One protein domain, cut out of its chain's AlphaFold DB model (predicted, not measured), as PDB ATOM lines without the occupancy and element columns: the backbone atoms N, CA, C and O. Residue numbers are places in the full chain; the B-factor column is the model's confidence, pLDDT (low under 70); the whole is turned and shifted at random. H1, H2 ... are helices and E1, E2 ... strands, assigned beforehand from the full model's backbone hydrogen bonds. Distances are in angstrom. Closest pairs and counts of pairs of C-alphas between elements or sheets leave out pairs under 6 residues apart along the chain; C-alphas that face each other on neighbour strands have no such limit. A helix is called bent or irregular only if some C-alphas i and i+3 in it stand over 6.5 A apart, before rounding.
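What this domain is: This is residues 80 to 209 of the 225 residues of an uncharacterized protein of Treponema caldarium (UniProt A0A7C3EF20). Picture a twisted wall of six strands, E1 to E6, with three helices over one face and no named helix over the other. H1 crosses over strands E3 to E6, short H2 runs along E5 and E6, and long H3 slants over E1 and E2 until its residues 200 to 209 stick out free. The printed part has 130 residues, in the order H1 E1 E2 E3 E4 E5 E6 H2 H3; the sheet has the same order E1 to E6 and is mixed, with E1 and E2 parallel and the other neighbours antiparallel. The class is mixed, helices and strands. The whole is compact, with a radius of gyration of the C-alphas of 15.7 A, and its outline is flat, 51 by 42 by 23 A.

Where its parts are: Find C-alpha 82 at (175.845, 197.043, 139.167); from there H1, residues 82 to 97, runs 23.1 A. Next come E1, residues 103 to 105, E2, residues 114 to 118, and E3, residues 123 to 129, 19.3 A long. E4, residues 132 to 141, covers 29.5 A. E5, residues 146 to 157, begins at (156.313, 180.975, 139.109) and covers 36.2 A; E6, residues 160 to 171, covers 36.4 A. H2 is residues 172 to 181, and H3, residues 185 to 209, runs 36.5 A to C-alpha 209 at (165.331, 170.159, 181.685).

How they stand to each other: Look first at the sheet, where E2 to E6 form a meander, each strand the antiparallel neighbour and hairpin partner of the one before. N 117 and O 103 of E2 and E1 are 2.8 A apart, within hydrogen-bond range, as are N 116 and O 126 of E2 and E3, 2.8 A, N 125 and O 136 of E3 and E4, 2.8 A, N 139 and O 150 of E4 and E5, 2.8 A, and N 151 and O 166 of E5 and E6, 2.8 A. H1 runs across the strands at a height over the sheet of 9.2 A; its closest C-alphas to E6 are Asn 83 and Phe 164, 4.8 A. H2 runs along the strands, at 8 degrees to E5 on the local plane. H3 runs slantwise to the strands, with the C-alphas of Ile 103 of E1 and Cys 194 the closest, 6.2 A. H1 and H3 are close but not clearly touching, with the C-alphas of Ile 95 and Ile 187 the closest, 6.9 A. H2 is irregular, with C-alphas 173 and 176 7.7 A apart. In H3 every O i to N i+4 pair is within hydrogen-bond range, in H1 11 of 12 and in H2 4 of 6.

The domain as a whole: The C-alphas of Asn 80 and Thr 209, the two farthest apart, are 52.7 A apart. The printed part has no cut, and no link is long. Mean pLDDT of the printed part is 81.8; residues 80 to 83, 107 to 111, 120 to 121 and 202 to 209 are under 70.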
ATOM      1  N   ASN A  80     169.541 196.476 136.516       43.62
ATOM      2  CA  ASN A  80     170.547 197.460 136.885       43.62
ATOM      3  C   ASN A  80     171.858 196.726 137.263       43.62
ATOM      4  O   ASN A  80     172.117 196.459 138.434       43.62
ATOM      5  N   ASN A  81     172.662 196.376 136.250       50.38
ATOM      6  CA  ASN A  81     173.826 195.463 136.277       50.38
ATOM      7  C   ASN A  81     174.887 195.678 137.379       50.38
ATOM      8  O   ASN A  81     175.750 194.822 137.561       50.38
ATOM      9  N   ASN A  82     174.875 196.800 138.099       54.56
ATOM     10  CA  ASN A  82     175.845 197.043 139.167       54.56
ATOM     11  C   ASN A  82     175.532 196.230 140.435       54.56
ATOM     12  O   ASN A  82     176.461 195.819 141.117       54.56
ATOM     13  N   ASN A  83     174.261 195.949 140.740       67.69
ATOM     14  CA  ASN A  83     173.884 195.309 142.009       67.69
ATOM     15  C   ASN A  83     174.213 193.805 142.059       67.69
ATOM     16  O   ASN A  83     174.612 193.291 143.102       67.69
ATOM     17  N   GLU A  84     174.074 193.097 140.936       71.69
ATOM     18  CA  GLU A  84     174.253 191.639 140.868       71.69
ATOM     19  C   GLU A  84     175.722 191.208 140.958       71.69
ATOM     20  O   GLU A  84     176.035 190.222 141.622       71.69
ATOM     21  N   ASP A  85     176.637 191.960 140.339       75.25
ATOM     22  CA  ASP A  85     178.076 191.668 140.375       75.25
ATOM     23  C   ASP A  85     178.647 191.825 141.795       75.25
ATOM     24  O   ASP A  85     179.392 190.962 142.270       75.25
ATOM     25  N   TYR A  86     178.251 192.884 142.511       79.31
ATOM     26  CA  TYR A  86     178.638 193.067 143.913       79.31
ATOM     27  C   TYR A  86     178.083 191.961 144.805       79.31
ATOM     28  O   TYR A  86     178.826 191.426 145.635       79.31
ATOM     29  N   PHE A  87     176.822 191.568 144.608       85.75
ATOM     30  CA  PHE A  87     176.257 190.433 145.328       85.75
ATOM     31  C   PHE A  87     177.026 189.142 145.029       85.75
ATOM     32  O   PHE A  87     177.452 188.460 145.957       85.75
ATOM     33  N   TYR A  88     177.268 188.815 143.756       82.62
ATOM     34  CA  TYR A  88     177.954 187.581 143.369       82.62
ATOM     35  C   TYR A  88     179.358 187.488 143.980       82.62
ATOM     36  O   TYR A  88     179.744 186.439 144.505       82.62
ATOM     37  N   LYS A  89     180.115 188.593 143.961       84.81
ATOM     38  CA  LYS A  89     181.440 188.685 144.595       84.81
ATOM     39  C   LYS A  89     181.360 188.505 146.108       84.81
ATOM     40  O   LYS A  89     182.130 187.723 146.663       84.81
ATOM     41  N   THR A  90     180.406 189.177 146.751       87.56
ATOM     42  CA  THR A  90     180.169 189.074 148.198       87.56
ATOM     43  C   THR A  90     179.816 187.642 148.587       87.56
ATOM     44  O   THR A  90     180.468 187.050 149.443       87.56
ATOM     45  N   ASN A  91     178.850 187.036 147.899       87.94
ATOM     46  CA  ASN A  91     178.391 185.683 148.180       87.94
ATOM     47  C   ASN A  91     179.501 184.647 147.933       87.94
ATOM     48  O   ASN A  91     179.713 183.748 148.742       87.94
ATOM     49  N   SER A  92     180.287 184.812 146.867       87.88
ATOM     50  CA  SER A  92     181.442 183.945 146.594       87.88
ATOM     51  C   SER A  92     182.525 184.055 147.671       87.88
ATOM     52  O   SER A  92     183.107 183.039 148.058       87.88
ATOM     53  N   TYR A  93     182.777 185.260 148.196       91.06
ATOM     54  CA  TYR A  93     183.695 185.463 149.317       91.06
ATOM     55  C   TYR A  93     183.200 184.762 150.588       91.06
ATOM     56  O   TYR A  93     183.974 184.033 151.210       91.06
ATOM     57  N   VAL A  94     181.920 184.929 150.939       92.44
ATOM     58  CA  VAL A  94     181.297 184.263 152.095       92.44
ATOM     59  C   VAL A  94     181.414 182.743 151.969       92.44
ATOM     60  O   VAL A  94     181.878 182.083 152.896       92.44
ATOM     61  N   ILE A  95     181.077 182.189 150.802       89.25
ATOM     62  CA  ILE A  95     181.135 180.744 150.538       89.25
ATOM     63  C   ILE A  95     182.557 180.197 150.672       89.25
ATOM     64  O   ILE A  95     182.758 179.134 151.248       89.25
ATOM     65  N   THR A  96     183.539 180.917 150.133       91.25
ATOM     66  CA  THR A  96     184.922 180.429 150.071       91.25
ATOM     67  C   THR A  96     185.636 180.542 151.414       91.25
ATOM     68  O   THR A  96     186.446 179.681 151.744       91.25
ATOM     69  N   ASN A  97     185.364 181.604 152.178       91.69
ATOM     70  CA  ASN A  97     186.189 181.963 153.333       91.69
ATOM     71  C   ASN A  97     185.488 181.785 154.678       91.69
ATOM     72  O   ASN A  97     186.167 181.638 155.686       91.69
ATOM     73  N   LEU A  98     184.155 181.847 154.713       92.69
ATOM     74  CA  LEU A  98     183.407 181.987 155.966       92.69
ATOM     75  C   LEU A  98     182.350 180.903 156.168       92.69
ATOM     76  O   LEU A  98     181.894 180.722 157.292       92.69
ATOM     77  N   LEU A  99     181.963 180.176 155.113       90.81
ATOM     78  CA  LEU A  99     180.829 179.245 155.131       90.81
ATOM     79  C   LEU A  99     180.895 178.232 156.273       90.81
ATOM     80  O   LEU A  99     179.871 177.915 156.877       90.81
ATOM     81  N   ASP A 100     182.088 177.738 156.592       89.81
ATOM     82  CA  ASP A 100     182.271 176.733 157.633       89.81
ATOM     83  C   ASP A 100     182.108 177.280 159.055       89.81
ATOM     84  O   ASP A 100     181.748 176.510 159.947       89.81
ATOM     85  N   GLU A 101     182.276 178.591 159.249       90.56
ATOM     86  CA  GLU A 101     182.172 179.277 160.544       90.56
ATOM     87  C   GLU A 101     180.723 179.615 160.944       90.56
ATOM     88  O   GLU A 101     180.489 180.057 162.068       90.56
ATOM     89  N   PHE A 102     179.745 179.428 160.050       89.75
ATOM     90  CA  PHE A 102     178.358 179.829 160.305       89.75
ATOM     91  C   PHE A 102     177.668 179.009 161.398       89.75
ATOM     92  O   PHE A 102     177.676 177.776 161.371       89.75
ATOM     93  N   ILE A 103     176.962 179.712 162.286       87.69
ATOM     94  CA  ILE A 103     176.072 179.147 163.311       87.69
ATOM     95  C   ILE A 103     174.677 179.789 163.251       87.69
ATOM     96  O   ILE A 103     174.527 180.895 162.740       87.69
ATOM     97  N   PHE A 104     173.644 179.122 163.776       84.31
ATOM     98  CA  PHE A 104     172.328 179.756 163.966       84.31
ATOM     99  C   PHE A 104     172.286 180.532 165.274       84.31
ATOM    100  O   PHE A 104     172.611 179.976 166.323       84.31
ATOM    101  N   ASP A 105     171.819 181.777 165.216       80.81
ATOM    102  CA  ASP A 105     171.609 182.603 166.405       80.81
ATOM    103  C   ASP A 105     170.436 183.579 166.207       80.81
ATOM    104  O   ASP A 105     169.965 183.825 165.091       80.81
ATOM    105  N   THR A 106     169.930 184.131 167.307       72.00
ATOM    106  CA  THR A 106     168.971 185.234 167.261       72.00
ATOM    107  C   THR A 106     169.675 186.524 166.844       72.00
ATOM    108  O   THR A 106     170.785 186.822 167.284       72.00
ATOM    109  N   LEU A 107     169.007 187.349 166.035       64.25
ATOM    110  CA  LEU A 107     169.573 188.617 165.557       64.25
ATOM    111  C   LEU A 107     169.841 189.627 166.681       64.25
ATOM    112  O   LEU A 107     170.719 190.471 166.566       64.25
ATOM    113  N   GLU A 108     169.161 189.519 167.822       58.75
ATOM    114  CA  GLU A 108     169.486 190.346 168.992       58.75
ATOM    115  C   GLU A 108     170.904 190.071 169.535       58.75
ATOM    116  O   GLU A 108     171.541 190.975 170.079       58.75
ATOM    117  N   ASN A 109     171.434 188.857 169.327       57.44
ATOM    118  CA  ASN A 109     172.802 188.469 169.681       57.44
ATOM    119  C   ASN A 109     173.822 188.708 168.554       57.44
ATOM    120  O   ASN A 109     175.028 188.637 168.817       57.44
ATOM    121  N   SER A 110     173.380 189.032 167.332       56.69
ATOM    122  CA  SER A 110     174.250 189.146 166.151       56.69
ATOM    123  C   SER A 110     175.201 190.343 166.196       56.69
ATOM    124  O   SER A 110     176.142 190.405 165.424       56.69
ATOM    125  N   LYS A 111     175.081 191.262 167.164       65.12
ATOM    126  CA  LYS A 111     176.084 192.329 167.375       65.12
ATOM    127  C   LYS A 111     177.465 191.819 167.815       65.12
ATOM    128  O   LYS A 111     178.389 192.618 167.951       65.12
ATOM    129  N   LYS A 112     177.614 190.520 168.075       75.81
ATOM    130  CA  LYS A 112     178.904 189.888 168.366       75.81
ATOM    131  C   LYS A 112     179.701 189.656 167.085       75.81
ATOM    132  O   LYS A 112     179.145 189.505 166.003       75.81
ATOM    133  N   THR A 113     181.018 189.590 167.232       81.81
ATOM    134  CA  THR A 113     181.908 189.209 166.139       81.81
ATOM    135  C   THR A 113     181.654 187.750 165.741       81.81
ATOM    136  O   THR A 113     181.717 186.872 166.604       81.81
ATOM    137  N   GLY A 114     181.376 187.477 164.465       86.06
ATOM    138  CA  GLY A 114     181.139 186.126 163.948       86.06
ATOM    139  C   GLY A 114     180.373 186.071 162.620       86.06
ATOM    140  O   GLY A 114     180.130 187.102 161.990       86.06
ATOM    141  N   CYS A 115     180.001 184.850 162.221       88.75
ATOM    142  CA  CYS A 115     179.211 184.538 161.026       88.75
ATOM    143  C   CYS A 115     177.942 183.780 161.437       88.75
ATOM    144  O   CYS A 115     178.023 182.744 162.102       88.75
ATOM    145  N   PHE A 116     176.772 184.280 161.049       89.56
ATOM    146  CA  PHE A 116     175.503 183.823 161.606       89.56
ATOM    147  C   PHE A 116     174.418 183.668 160.546       89.56
ATOM    148  O   PHE A 116     174.328 184.454 159.601       89.56
ATOM    149  N   PHE A 117     173.557 182.677 160.768       88.12
ATOM    150  CA  PHE A 117     172.238 182.597 160.160       88.12
ATOM    151  C   PHE A 117     171.181 183.090 161.149       88.12
ATOM    152  O   PHE A 117     171.101 182.588 162.275       88.12
ATOM    153  N   GLY A 118     170.363 184.051 160.722       80.62
ATOM    154  CA  GLY A 118     169.243 184.548 161.516       80.62
ATOM    155  C   GLY A 118     168.119 183.517 161.633       80.62
ATOM    156  O   GLY A 118     167.791 182.811 160.676       80.62
ATOM    157  N   ILE A 119     167.511 183.427 162.819       70.12
ATOM    158  CA  ILE A 119     166.312 182.608 163.066       70.12
ATOM    159  C   ILE A 119     165.079 183.376 162.575       70.12
ATOM    160  O   ILE A 119     164.306 183.920 163.362       70.12
ATOM    161  N   GLU A 120     164.903 183.424 161.260       69.88
ATOM    162  CA  GLU A 120     163.757 184.057 160.606       69.88
ATOM    163  C   GLU A 120     163.108 183.108 159.588       69.88
ATOM    164  O   GLU A 120     163.559 181.981 159.377       69.88
ATOM    165  N   LYS A 121     161.997 183.544 158.978       65.88
ATOM    166  CA  LYS A 121     161.361 182.808 157.872       65.88
ATOM    167  C   LYS A 121     162.262 182.776 156.629       65.88
ATOM    168  O   LYS A 121     162.200 181.818 155.860       65.88
ATOM    169  N   ASP A 122     163.086 183.806 156.476       83.44
ATOM    170  CA  ASP A 122     163.988 184.005 155.352       83.44
ATOM    171  C   ASP A 122     165.426 183.652 155.754       83.44
ATOM    172  O   ASP A 122     165.762 183.553 156.937       83.44
ATOM    173  N   ILE A 123     166.297 183.444 154.765       88.69
ATOM    174  CA  ILE A 123     167.700 183.115 155.025       88.69
ATOM    175  C   ILE A 123     168.454 184.419 155.206       88.69
ATOM    176  O   ILE A 123     168.884 185.044 154.237       88.69
ATOM    177  N   HIS A 124     168.601 184.826 156.459       92.06
ATOM    178  CA  HIS A 124     169.384 185.994 156.829       92.06
ATOM    179  C   HIS A 124     170.825 185.591 157.112       92.06
ATOM    180  O   HIS A 124     171.078 184.719 157.943       92.06
ATOM    181  N   ILE A 125     171.759 186.215 156.409       92.31
ATOM    182  CA  ILE A 125     173.197 186.028 156.545       92.31
ATOM    183  C   ILE A 125     173.787 187.291 157.132       92.31
ATOM    184  O   ILE A 125     173.626 188.377 156.577       92.31
ATOM    185  N   PHE A 126     174.506 187.119 158.234       92.88
ATOM    186  CA  PHE A 126     175.172 188.207 158.922       92.88
ATOM    187  C   PHE A 126     176.624 187.829 159.216       92.88
ATOM    188  O   PHE A 126     176.898 186.791 159.817       92.88
ATOM    189  N   VAL A 127     177.561 188.672 158.795       92.75
ATOM    190  CA  VAL A 127     178.988 188.568 159.097       92.75
ATOM    191  C   VAL A 127     179.424 189.891 159.690       92.75
ATOM    192  O   VAL A 127     179.364 190.917 159.022       92.75
ATOM    193  N   ASN A 128     179.934 189.851 160.910       91.44
ATOM    194  CA  ASN A 128     180.582 190.991 161.540       91.44
ATOM    195  C   ASN A 128     181.934 190.519 162.054       91.44
ATOM    196  O   ASN A 128     182.007 189.844 163.078       91.44
ATOM    197  N   LYS A 129     183.001 190.785 161.305       88.50
ATOM    198  CA  LYS A 129     184.344 190.296 161.631       88.50
ATOM    199  C   LYS A 129     185.366 191.360 161.270       88.50
ATOM    200  O   LYS A 129     185.444 191.780 160.120       88.50
ATOM    201  N   ASP A 130     186.139 191.784 162.263       87.94
ATOM    202  CA  ASP A 130     187.124 192.855 162.127       87.94
ATOM    203  C   ASP A 130     186.480 194.147 161.581       87.94
ATOM    204  O   ASP A 130     185.575 194.688 162.216       87.94
ATOM    205  N   ASN A 131     186.905 194.619 160.405       87.81
ATOM    206  CA  ASN A 131     186.355 195.809 159.743       87.81
ATOM    207  C   ASN A 131     185.333 195.473 158.644       87.81
ATOM    208  O   ASN A 131     184.917 196.360 157.897       87.81
ATOM    209  N   LEU A 132     184.953 194.199 158.515       91.44
ATOM    210  CA  LEU A 132     184.020 193.705 157.511       91.44
ATOM    211  C   LEU A 132     182.645 193.465 158.139       91.44
ATOM    212  O   LEU A 132     182.501 192.666 159.068       91.44
ATOM    213  N   ASN A 133     181.633 194.108 157.569       92.88
ATOM    214  CA  ASN A 133     180.235 193.910 157.917       92.88
ATOM    215  C   ASN A 133     179.440 193.541 156.657       92.88
ATOM    216  O   ASN A 133     179.332 194.341 155.729       92.88
ATOM    217  N   ILE A 134     178.912 192.321 156.604       94.19
ATOM    218  CA  ILE A 134     178.062 191.828 155.518       94.19
ATOM    219  C   ILE A 134     176.723 191.442 156.123       94.19
ATOM    220  O   ILE A 134     176.670 190.634 157.046       94.19
ATOM    221  N   ASP A 135     175.647 191.972 155.569       92.69
ATOM    222  CA  ASP A 135     174.295 191.692 156.032       92.69
ATOM    223  C   ASP A 135     173.386 191.590 154.813       92.69
ATOM    224  O   ASP A 135     173.243 192.560 154.067       92.69
ATOM    225  N   TYR A 136     172.822 190.410 154.565       93.56
ATOM    226  CA  TYR A 136     171.845 190.231 153.500       93.56
ATOM    227  C   TYR A 136     170.854 189.112 153.765       93.56
ATOM    228  O   TYR A 136     171.152 188.107 154.410       93.56
ATOM    229  N   ILE A 137     169.668 189.274 153.194       92.50
ATOM    230  CA  ILE A 137     168.555 188.341 153.309       92.50
ATOM    231  C   ILE A 137     168.262 187.753 151.933       92.50
ATOM    232  O   ILE A 137     168.189 188.474 150.937       92.50
ATOM    233  N   ILE A 138     168.080 186.434 151.891       92.12
ATOM    234  CA  ILE A 138     167.624 185.686 150.722       92.12
ATOM    235  C   ILE A 138     166.218 185.158 151.009       92.12
ATOM    236  O   ILE A 138     166.013 184.340 151.910       92.12
ATOM    237  N   ASN A 139     165.261 185.576 150.187       91.81
ATOM    238  CA  ASN A 139     163.902 185.058 150.160       91.81
ATOM    239  C   ASN A 139     163.656 184.343 148.825       91.81
ATOM    240  O   ASN A 139     163.985 184.866 147.759       91.81
ATOM    241  N   ILE A 140     163.095 183.134 148.890       87.19
ATOM    242  CA  ILE A 140     162.752 182.337 147.710       87.19
ATOM    243  C   ILE A 140     161.300 181.881 147.842       87.19
ATOM    244  O   ILE A 140     160.998 180.938 148.574       87.19
ATOM    245  N   ASP A 141     160.404 182.525 147.101       87.69
ATOM    246  CA  ASP A 141     159.010 182.109 146.982       87.69
ATOM    247  C   ASP A 141     158.843 181.222 145.743       87.69
ATOM    248  O   ASP A 141     159.252 181.583 144.643       87.69
ATOM    249  N   THR A 142     158.239 180.043 145.905       83.88
ATOM    250  CA  THR A 142     157.989 179.088 144.808       83.88
ATOM    251  C   THR A 142     156.504 178.762 144.626       83.88
ATOM    252  O   THR A 142     156.149 177.667 144.163       83.88
ATOM    253  N   THR A 143     155.632 179.694 145.023       79.25
ATOM    254  CA  THR A 143     154.175 179.545 144.968       79.25
ATOM    255  C   THR A 143     153.655 179.477 143.526       79.25
ATOM    256  O   THR A 143     153.802 180.402 142.730       79.25
ATOM    257  N   GLY A 144     152.963 178.380 143.199       82.81
ATOM    258  CA  GLY A 144     152.381 178.154 141.874       82.81
ATOM    259  C   GLY A 144     153.403 177.686 140.832       82.81
ATOM    260  O   GLY A 144     154.266 176.855 141.121       82.81
ATOM    261  N   THR A 145     153.258 178.174 139.596       87.62
ATOM    262  CA  THR A 145     154.159 177.877 138.463       87.62
ATOM    263  C   THR A 145     155.346 178.832 138.374       87.62
ATOM    264  O   THR A 145     156.312 178.558 137.667       87.62
ATOM    265  N   LEU A 146     155.285 179.948 139.096       88.19
ATOM    266  CA  LEU A 146     156.313 180.975 139.109       88.19
ATOM    267  C   LEU A 146     157.124 180.877 140.397       88.19
ATOM    268  O   LEU A 146     156.704 180.294 141.396       88.19
ATOM    269  N   SER A 147     158.325 181.419 140.356       87.31
ATOM    270  CA  SER A 147     159.185 181.581 141.514       87.31
ATOM    271  C   SER A 147     159.741 182.995 141.528       87.31
ATOM    272  O   SER A 147     159.931 183.604 140.472       87.31
ATOM    273  N   VAL A 148     159.943 183.528 142.726       88.75
ATOM    274  CA  VAL A 148     160.518 184.848 142.962       88.75
ATOM    275  C   VAL A 148     161.699 184.676 143.902       88.75
ATOM    276  O   VAL A 148     161.548 184.106 144.982       88.75
ATOM    277  N   ILE A 149     162.870 185.153 143.489       87.56
ATOM    278  CA  ILE A 149     164.035 185.297 144.364       87.56
ATOM    279  C   ILE A 149     164.185 186.776 144.678       87.56
ATOM    280  O   ILE A 149     164.327 187.586 143.766       87.56
ATOM    281  N   THR A 150     164.176 187.107 145.966       91.19
ATOM    282  CA  THR A 150     164.498 188.448 146.457       91.19
ATOM    283  C   THR A 150     165.759 188.368 147.300       91.19
ATOM    284  O   THR A 150     165.835 187.567 148.231       91.19
ATOM    285  N   ILE A 151     166.748 189.193 146.978       91.38
ATOM    286  CA  ILE A 151     167.997 189.315 147.725       91.38
ATOM    287  C   ILE A 151     168.226 190.789 147.994       91.38
ATOM    288  O   ILE A 151     168.269 191.594 147.066       91.38
ATOM    289  N   HIS A 152     168.391 191.147 149.257       91.62
ATOM    290  CA  HIS A 152     168.669 192.523 149.638       91.62
ATOM    291  C   HIS A 152     169.646 192.560 150.798       91.62
ATOM    292  O   HIS A 152     169.577 191.730 151.702       91.62
ATOM    293  N   GLY A 153     170.564 193.516 150.756       91.44
ATOM    294  CA  GLY A 153     171.569 193.659 151.793       91.44
ATOM    295  C   GLY A 153     172.719 194.554 151.378       91.44
ATOM    296  O   GLY A 153     172.599 195.355 150.450       91.44
ATOM    297  N   PHE A 154     173.834 194.418 152.080       90.19
ATOM    298  CA  PHE A 154     175.030 195.202 151.840       90.19
ATOM    299  C   PHE A 154     176.309 194.468 152.228       90.19
ATOM    300  O   PHE A 154     176.321 193.511 153.003       90.19
ATOM    301  N   ILE A 155     177.411 194.995 151.704       91.44
ATOM    302  CA  ILE A 155     178.762 194.773 152.203       91.44
ATOM    303  C   ILE A 155     179.357 196.123 152.595       91.44
ATOM    304  O   ILE A 155     179.269 197.105 151.855       91.44
ATOM    305  N   GLN A 156     179.962 196.171 153.770       90.06
ATOM    306  CA  GLN A 156     180.699 197.310 154.277       90.06
ATOM    307  C   GLN A 156     182.092 196.853 154.699       90.06
ATOM    308  O   GLN A 156     182.239 195.865 155.414       90.06
ATOM    309  N   HIS A 157     183.104 197.594 154.266       90.56
ATOM    310  CA  HIS A 157     184.474 197.453 154.736       90.56
ATOM    311  C   HIS A 157     184.987 198.836 155.133       90.56
ATOM    312  O   HIS A 157     184.976 199.755 154.310       90.56
ATOM    313  N   ASP A 158     185.413 198.987 156.386       87.81
ATOM    314  CA  ASP A 158     185.727 200.290 156.985       87.81
ATOM    315  C   ASP A 158     184.556 201.288 156.790       87.81
ATOM    316  O   ASP A 158     183.410 201.008 157.160       87.81
ATOM    317  N   ASP A 159     184.825 202.432 156.158       87.38
ATOM    318  CA  ASP A 159     183.851 203.490 155.869       87.38
ATOM    319  C   ASP A 159     183.137 203.313 154.514       87.38
ATOM    320  O   ASP A 159     182.266 204.107 154.152       87.38
ATOM    321  N   SER A 160     183.506 202.296 153.729       86.25
ATOM    322  CA  SER A 160     182.941 202.065 152.395       86.25
ATOM    323  C   SER A 160     181.828 201.031 152.446       86.25
ATOM    324  O   SER A 160     182.065 199.877 152.795       86.25
ATOM    325  N   LYS A 161     180.617 201.431 152.046       87.94
ATOM    326  CA  LYS A 161     179.432 200.569 151.993       87.94
ATOM    327  C   LYS A 161     178.880 200.481 150.573       87.94
ATOM    328  O   LYS A 161     178.756 201.496 149.890       87.94
ATOM    329  N   VAL A 162     178.513 199.272 150.162       86.38
ATOM    330  CA  VAL A 162     177.796 198.999 148.916       86.38
ATOM    331  C   VAL A 162     176.561 198.170 149.233       86.38
ATOM    332  O   VAL A 162     176.665 197.068 149.770       86.38
ATOM    333  N   ASP A 163     175.397 198.706 148.886       84.06
ATOM    334  CA  ASP A 163     174.115 198.015 148.972       84.06
ATOM    335  C   ASP A 163     173.825 197.263 147.661       84.06
ATOM    336  O   ASP A 163     174.197 197.708 146.572       84.06
ATOM    337  N   PHE A 164     173.130 196.133 147.756       82.06
ATOM    338  CA  PHE A 164     172.641 195.370 146.612       82.06
ATOM    339  C   PHE A 164     171.180 194.966 146.818       82.06
ATOM    340  O   PHE A 164     170.743 194.632 147.919       82.06
ATOM    341  N   TYR A 165     170.422 195.004 145.722       87.38
ATOM    342  CA  TYR A 165     169.024 194.592 145.653       87.38
ATOM    343  C   TYR A 165     168.788 193.844 144.346       87.38
ATOM    344  O   TYR A 165     169.098 194.373 143.273       87.38
ATOM    345  N   ILE A 166     168.251 192.632 144.454       84.69
ATOM    346  CA  ILE A 166     167.913 191.734 143.353       84.69
ATOM    347  C   ILE A 166     166.497 191.230 143.612       84.69
ATOM    348  O   ILE A 166     166.211 190.696 144.681       84.69
ATOM    349  N   GLU A 167     165.623 191.371 142.626       88.12
ATOM    350  CA  GLU A 167     164.278 190.806 142.645       88.12
ATOM    351  C   GLU A 167     164.008 190.207 141.270       88.12
ATOM    352  O   GLU A 167     163.823 190.924 140.289       88.12
ATOM    353  N   GLU A 168     164.022 188.881 141.198       84.19
ATOM    354  CA  GLU A 168     163.915 188.142 139.946       84.19
ATOM    355  C   GLU A 168     162.718 187.205 139.989       84.19
ATOM    356  O   GLU A 168     162.587 186.372 140.888       84.19
ATOM    357  N   LYS A 169     161.853 187.321 138.980       87.56
ATOM    358  CA  LYS A 169     160.653 186.500 138.821       87.56
ATOM    359  C   LYS A 169     160.781 185.633 137.578       87.56
ATOM    360  O   LYS A 169     160.915 186.144 136.471       87.56
ATOM    361  N   PHE A 170     160.675 184.323 137.753       81.81
ATOM    362  CA  PHE A 170     160.925 183.351 136.691       81.81
ATOM    363  C   PHE A 170     160.011 182.128 136.801       81.81
ATOM    364  O   PHE A 170     159.327 181.915 137.802       81.81
ATOM    365  N   ASP A 171     159.971 181.322 135.743       83.94
ATOM    366  CA  ASP A 171     159.266 180.041 135.760       83.94
ATOM    367  C   ASP A 171     159.994 179.037 136.660       83.94
ATOM    368  O   ASP A 171     161.217 178.907 136.597       83.94
ATOM    369  N   LYS A 172     159.248 178.286 137.475       81.56
ATOM    370  CA  LYS A 172     159.800 177.336 138.452       81.56
ATOM    371  C   LYS A 172     160.744 176.296 137.836       81.56
ATOM    372  O   LYS A 172     161.651 175.823 138.519       81.56
ATOM    373  N   SER A 173     160.576 175.960 136.556       82.31
ATOM    374  CA  SER A 173     161.490 175.070 135.828       82.31
ATOM    375  C   SER A 173     162.931 175.594 135.752       82.31
ATOM    376  O   SER A 173     163.863 174.801 135.627       82.31
ATOM    377  N   LEU A 174     163.136 176.908 135.893       77.44
ATOM    378  CA  LEU A 174     164.443 177.565 135.849       77.44
ATOM    379  C   LEU A 174     165.092 177.740 137.228       77.44
ATOM    380  O   LEU A 174     166.198 178.273 137.301       77.44
ATOM    381  N   LEU A 175     164.458 177.280 138.314       79.12
ATOM    382  CA  LEU A 175     164.930 177.516 139.683       79.12
ATOM    383  C   LEU A 175     166.408 177.160 139.872       79.12
ATOM    384  O   LEU A 175     167.177 177.986 140.349       79.12
ATOM    385  N   ASN A 176     166.833 175.974 139.435       75.62
ATOM    386  CA  ASN A 176     168.229 175.552 139.576       75.62
ATOM    387  C   ASN A 176     169.200 176.472 138.826       75.62
ATOM    388  O   ASN A 176     170.286 176.750 139.327       75.62
ATOM    389  N   SER A 177     168.811 176.975 137.652       75.12
ATOM    390  CA  SER A 177     169.629 177.914 136.881       75.12
ATOM    391  C   SER A 177     169.840 179.217 137.648       75.12
ATOM    392  O   SER A 177     170.969 179.694 137.726       75.12
ATOM    393  N   TYR A 178     168.786 179.750 138.272       78.50
ATOM    394  CA  TYR A 178     168.867 180.974 139.075       78.50
ATOM    395  C   TYR A 178     169.622 180.769 140.395       78.50
ATOM    396  O   TYR A 178     170.453 181.598 140.760       78.50
ATOM    397  N   LEU A 179     169.412 179.639 141.079       79.06
ATOM    398  CA  LEU A 179     170.190 179.284 142.272       79.06
ATOM    399  C   LEU A 179     171.690 179.192 141.962       79.06
ATOM    400  O   LEU A 179     172.507 179.648 142.759       79.06
ATOM    401  N   ASN A 180     172.049 178.640 140.802       74.69
ATOM    402  CA  ASN A 180     173.436 178.550 140.357       74.69
ATOM    403  C   ASN A 180     173.998 179.915 139.938       74.69
ATOM    404  O   ASN A 180     175.123 180.238 140.310       74.69
ATOM    405  N   ALA A 181     173.224 180.727 139.209       73.81
ATOM    406  CA  ALA A 181     173.647 182.054 138.756       73.81
ATOM    407  C   ALA A 181     174.031 182.966 139.931       73.81
ATOM    408  O   ALA A 181     175.059 183.636 139.894       73.81
ATOM    409  N   PHE A 182     173.252 182.918 141.009       78.12
ATOM    410  CA  PHE A 182     173.502 183.679 142.232       78.12
ATOM    411  C   PHE A 182     174.393 182.948 143.246       78.12
ATOM    412  O   PHE A 182     174.633 183.462 144.336       78.12
ATOM    413  N   ASN A 183     174.910 181.764 142.902       81.56
ATOM    414  CA  ASN A 183     175.733 180.918 143.770       81.56
ATOM    415  C   ASN A 183     175.074 180.623 145.140       81.56
ATOM    416  O   ASN A 183     175.723 180.614 146.180       81.56
ATOM    417  N   LEU A 184     173.756 180.408 145.172       84.38
ATOM    418  CA  LEU A 184     172.985 180.250 146.414       84.38
ATOM    419  C   LEU A 184     173.023 178.824 146.971       84.38
ATOM    420  O   LEU A 184     172.834 178.617 148.166       84.38
ATOM    421  N   THR A 185     173.254 177.812 146.133       85.25
ATOM    422  CA  THR A 185     173.164 176.402 146.545       85.25
ATOM    423  C   THR A 185     174.055 176.030 147.742       85.25
ATOM    424  O   THR A 185     173.552 175.334 148.629       85.25
ATOM    425  N   PRO A 186     175.336 176.450 147.834       85.69
ATOM    426  CA  PRO A 186     176.178 176.138 148.995       85.69
ATOM    427  C   PRO A 186     175.638 176.742 150.297       85.69
ATOM    428  O   PRO A 186     175.570 176.059 151.318       85.69
ATOM    429  N   ILE A 187     175.172 177.991 150.230       87.44
ATOM    430  CA  ILE A 187     174.557 178.711 151.349       87.44
ATOM    431  C   ILE A 187     173.301 177.990 151.839       87.44
ATOM    432  O   ILE A 187     173.175 177.714 153.030       87.44
ATOM    433  N   LEU A 188     172.402 177.616 150.922       85.31
ATOM    434  CA  LEU A 188     171.171 176.892 151.254       85.31
ATOM    435  C   LEU A 188     171.463 175.563 151.964       85.31
ATOM    436  O   LEU A 188     170.756 175.184 152.897       85.31
ATOM    437  N   LYS A 189     172.500 174.836 151.531       84.94
ATOM    438  CA  LYS A 189     172.910 173.576 152.169       84.94
ATOM    439  C   LYS A 189     173.401 173.814 153.596       84.94
ATOM    440  O   LYS A 189     172.871 173.190 154.514       84.94
ATOM    441  N   LYS A 190     174.331 174.754 153.788       88.56
ATOM    442  CA  LYS A 190     174.870 175.082 155.116       88.56
ATOM    443  C   LYS A 190     173.782 175.594 156.065       88.56
ATOM    444  O   LYS A 190     173.747 175.185 157.225       88.56
ATOM    445  N   TRP A 191     172.863 176.425 155.573       86.81
ATOM    446  CA  TRP A 191     171.705 176.890 156.340       86.81
ATOM    447  C   TRP A 191     170.838 175.713 156.809       86.81
ATOM    448  O   TRP A 191     170.537 175.601 157.991       86.81
ATOM    449  N   ASN A 192     170.505 174.762 155.932       81.06
ATOM    450  CA  ASN A 192     169.729 173.584 156.338       81.06
ATOM    451  C   ASN A 192     170.460 172.730 157.388       81.06
ATOM    452  O   ASN A 192     169.845 172.267 158.350       81.06
ATOM    453  N   GLU A 193     171.769 172.527 157.228       85.00
ATOM    454  CA  GLU A 193     172.584 171.773 158.187       85.00
ATOM    455  C   GLU A 193     172.575 172.422 159.571       85.00
ATOM    456  O   GLU A 193     172.269 171.760 160.568       85.00
ATOM    457  N   CYS A 194     172.859 173.722 159.639       83.94
ATOM    458  CA  CYS A 194     172.937 174.417 160.916       83.94
ATOM    459  C   CYS A 194     171.534 174.571 161.547       83.94
ATOM    460  O   CYS A 194     171.410 174.509 162.771       83.94
ATOM    461  N   TYR A 195     170.467 174.658 160.736       83.25
ATOM    462  CA  TYR A 195     169.077 174.701 161.204       83.25
ATOM    463  C   TYR A 195     168.734 173.397 161.928       83.25
ATOM    464  O   TYR A 195     168.265 173.395 163.069       83.25
ATOM    465  N   LEU A 196     169.023 172.261 161.287       80.31
ATOM    466  CA  LEU A 196     168.793 170.940 161.868       80.31
ATOM    467  C   LEU A 196     169.588 170.751 163.166       80.31
ATOM    468  O   LEU A 196     169.035 170.252 164.150       80.31
ATOM    469  N   GLN A 197     170.853 171.177 163.194       82.31
ATOM    470  CA  GLN A 197     171.689 171.109 164.394       82.31
ATOM    471  C   GLN A 197     171.091 171.924 165.545       82.31
ATOM    472  O   GLN A 197     170.858 171.361 166.618       82.31
ATOM    473  N   TYR A 198     170.753 173.194 165.313       82.81
ATOM    474  CA  TYR A 198     170.207 174.087 166.336       82.81
ATOM    475  C   TYR A 198     168.924 173.533 166.972       82.81
ATOM    476  O   TYR A 198     168.821 173.401 168.196       82.81
ATOM    477  N   PHE A 199     167.950 173.117 166.156       77.62
ATOM    478  CA  PHE A 199     166.686 172.589 166.678       77.62
ATOM    479  C   PHE A 199     166.819 171.186 167.290       77.62
ATOM    480  O   PHE A 199     166.058 170.838 168.199       77.62
ATOM    481  N   SER A 200     167.800 170.383 166.861       75.00
ATOM    482  CA  SER A 200     168.106 169.104 167.516       75.00
ATOM    483  C   SER A 200     168.666 169.302 168.931       75.00
ATOM    484  O   SER A 200     168.230 168.616 169.862       75.00
ATOM    485  N   GLN A 201     169.556 170.282 169.114       74.75
ATOM    486  CA  GLN A 201     170.154 170.629 170.403       74.75
ATOM    487  C   GLN A 201     169.101 171.203 171.358       74.75
ATOM    488  O   GLN A 201     168.935 170.672 172.456       74.75
ATOM    489  N   LYS A 202     168.275 172.156 170.902       69.38
ATOM    490  CA  LYS A 202     167.130 172.693 171.669       69.38
ATOM    491  C   LYS A 202     166.190 171.599 172.183       69.38
ATOM    492  O   LYS A 202     165.757 171.622 173.335       69.38
ATOM    493  N   LYS A 203     165.876 170.605 171.345       60.72
ATOM    494  CA  LYS A 203     165.022 169.472 171.737       60.72
ATOM    495  C   LYS A 203     165.687 168.581 172.793       60.72
ATOM    496  O   LYS A 203     164.994 168.017 173.639       60.72
ATOM    497  N   SER A 204     167.010 168.431 172.741       57.38
ATOM    498  CA  SER A 204     167.785 167.698 173.748       57.38
ATOM    499  C   SER A 204     167.807 168.439 175.088       57.38
ATOM    500  O   SER A 204     167.548 167.829 176.124       57.38
ATOM    501  N   GLU A 205     168.029 169.754 175.069       62.62
ATOM    502  CA  GLU A 205     168.018 170.614 176.261       62.62
ATOM    503  C   GLU A 205     166.656 170.610 176.962       62.62
ATOM    504  O   GLU A 205     166.589 170.475 178.185       62.62
ATOM    505  N   MET A 206     165.555 170.670 176.204       60.94
ATOM    506  CA  MET A 206     164.203 170.549 176.765       60.94
ATOM    507  C   MET A 206     164.006 169.214 177.492       60.94
ATOM    508  O   MET A 206     163.568 169.200 178.637       60.94
ATOM    509  N   LYS A 207     164.420 168.090 176.888       61.75
ATOM    510  CA  LYS A 207     164.335 166.767 177.533       61.75
ATOM    511  C   LYS A 207     165.200 166.658 178.788       61.75
ATOM    512  O   LYS A 207     164.792 166.010 179.749       61.75
ATOM    513  N   GLN A 208     166.390 167.258 178.789       57.97
ATOM    514  CA  GLN A 208     167.248 167.297 179.974       57.97
ATOM    515  C   GLN A 208     166.628 168.146 181.084       57.97
ATOM    516  O   GLN A 208     166.648 167.735 182.240       57.97
ATOM    517  N   THR A 209     166.018 169.278 180.734       58.69
ATOM    518  CA  THR A 209     165.331 170.159 181.685       58.69
ATOM    519  C   THR A 209     164.094 169.484 182.278       58.69
ATOM    520  O   THR A 209     163.879 169.557 183.485       58.69
TER     521      THR A 209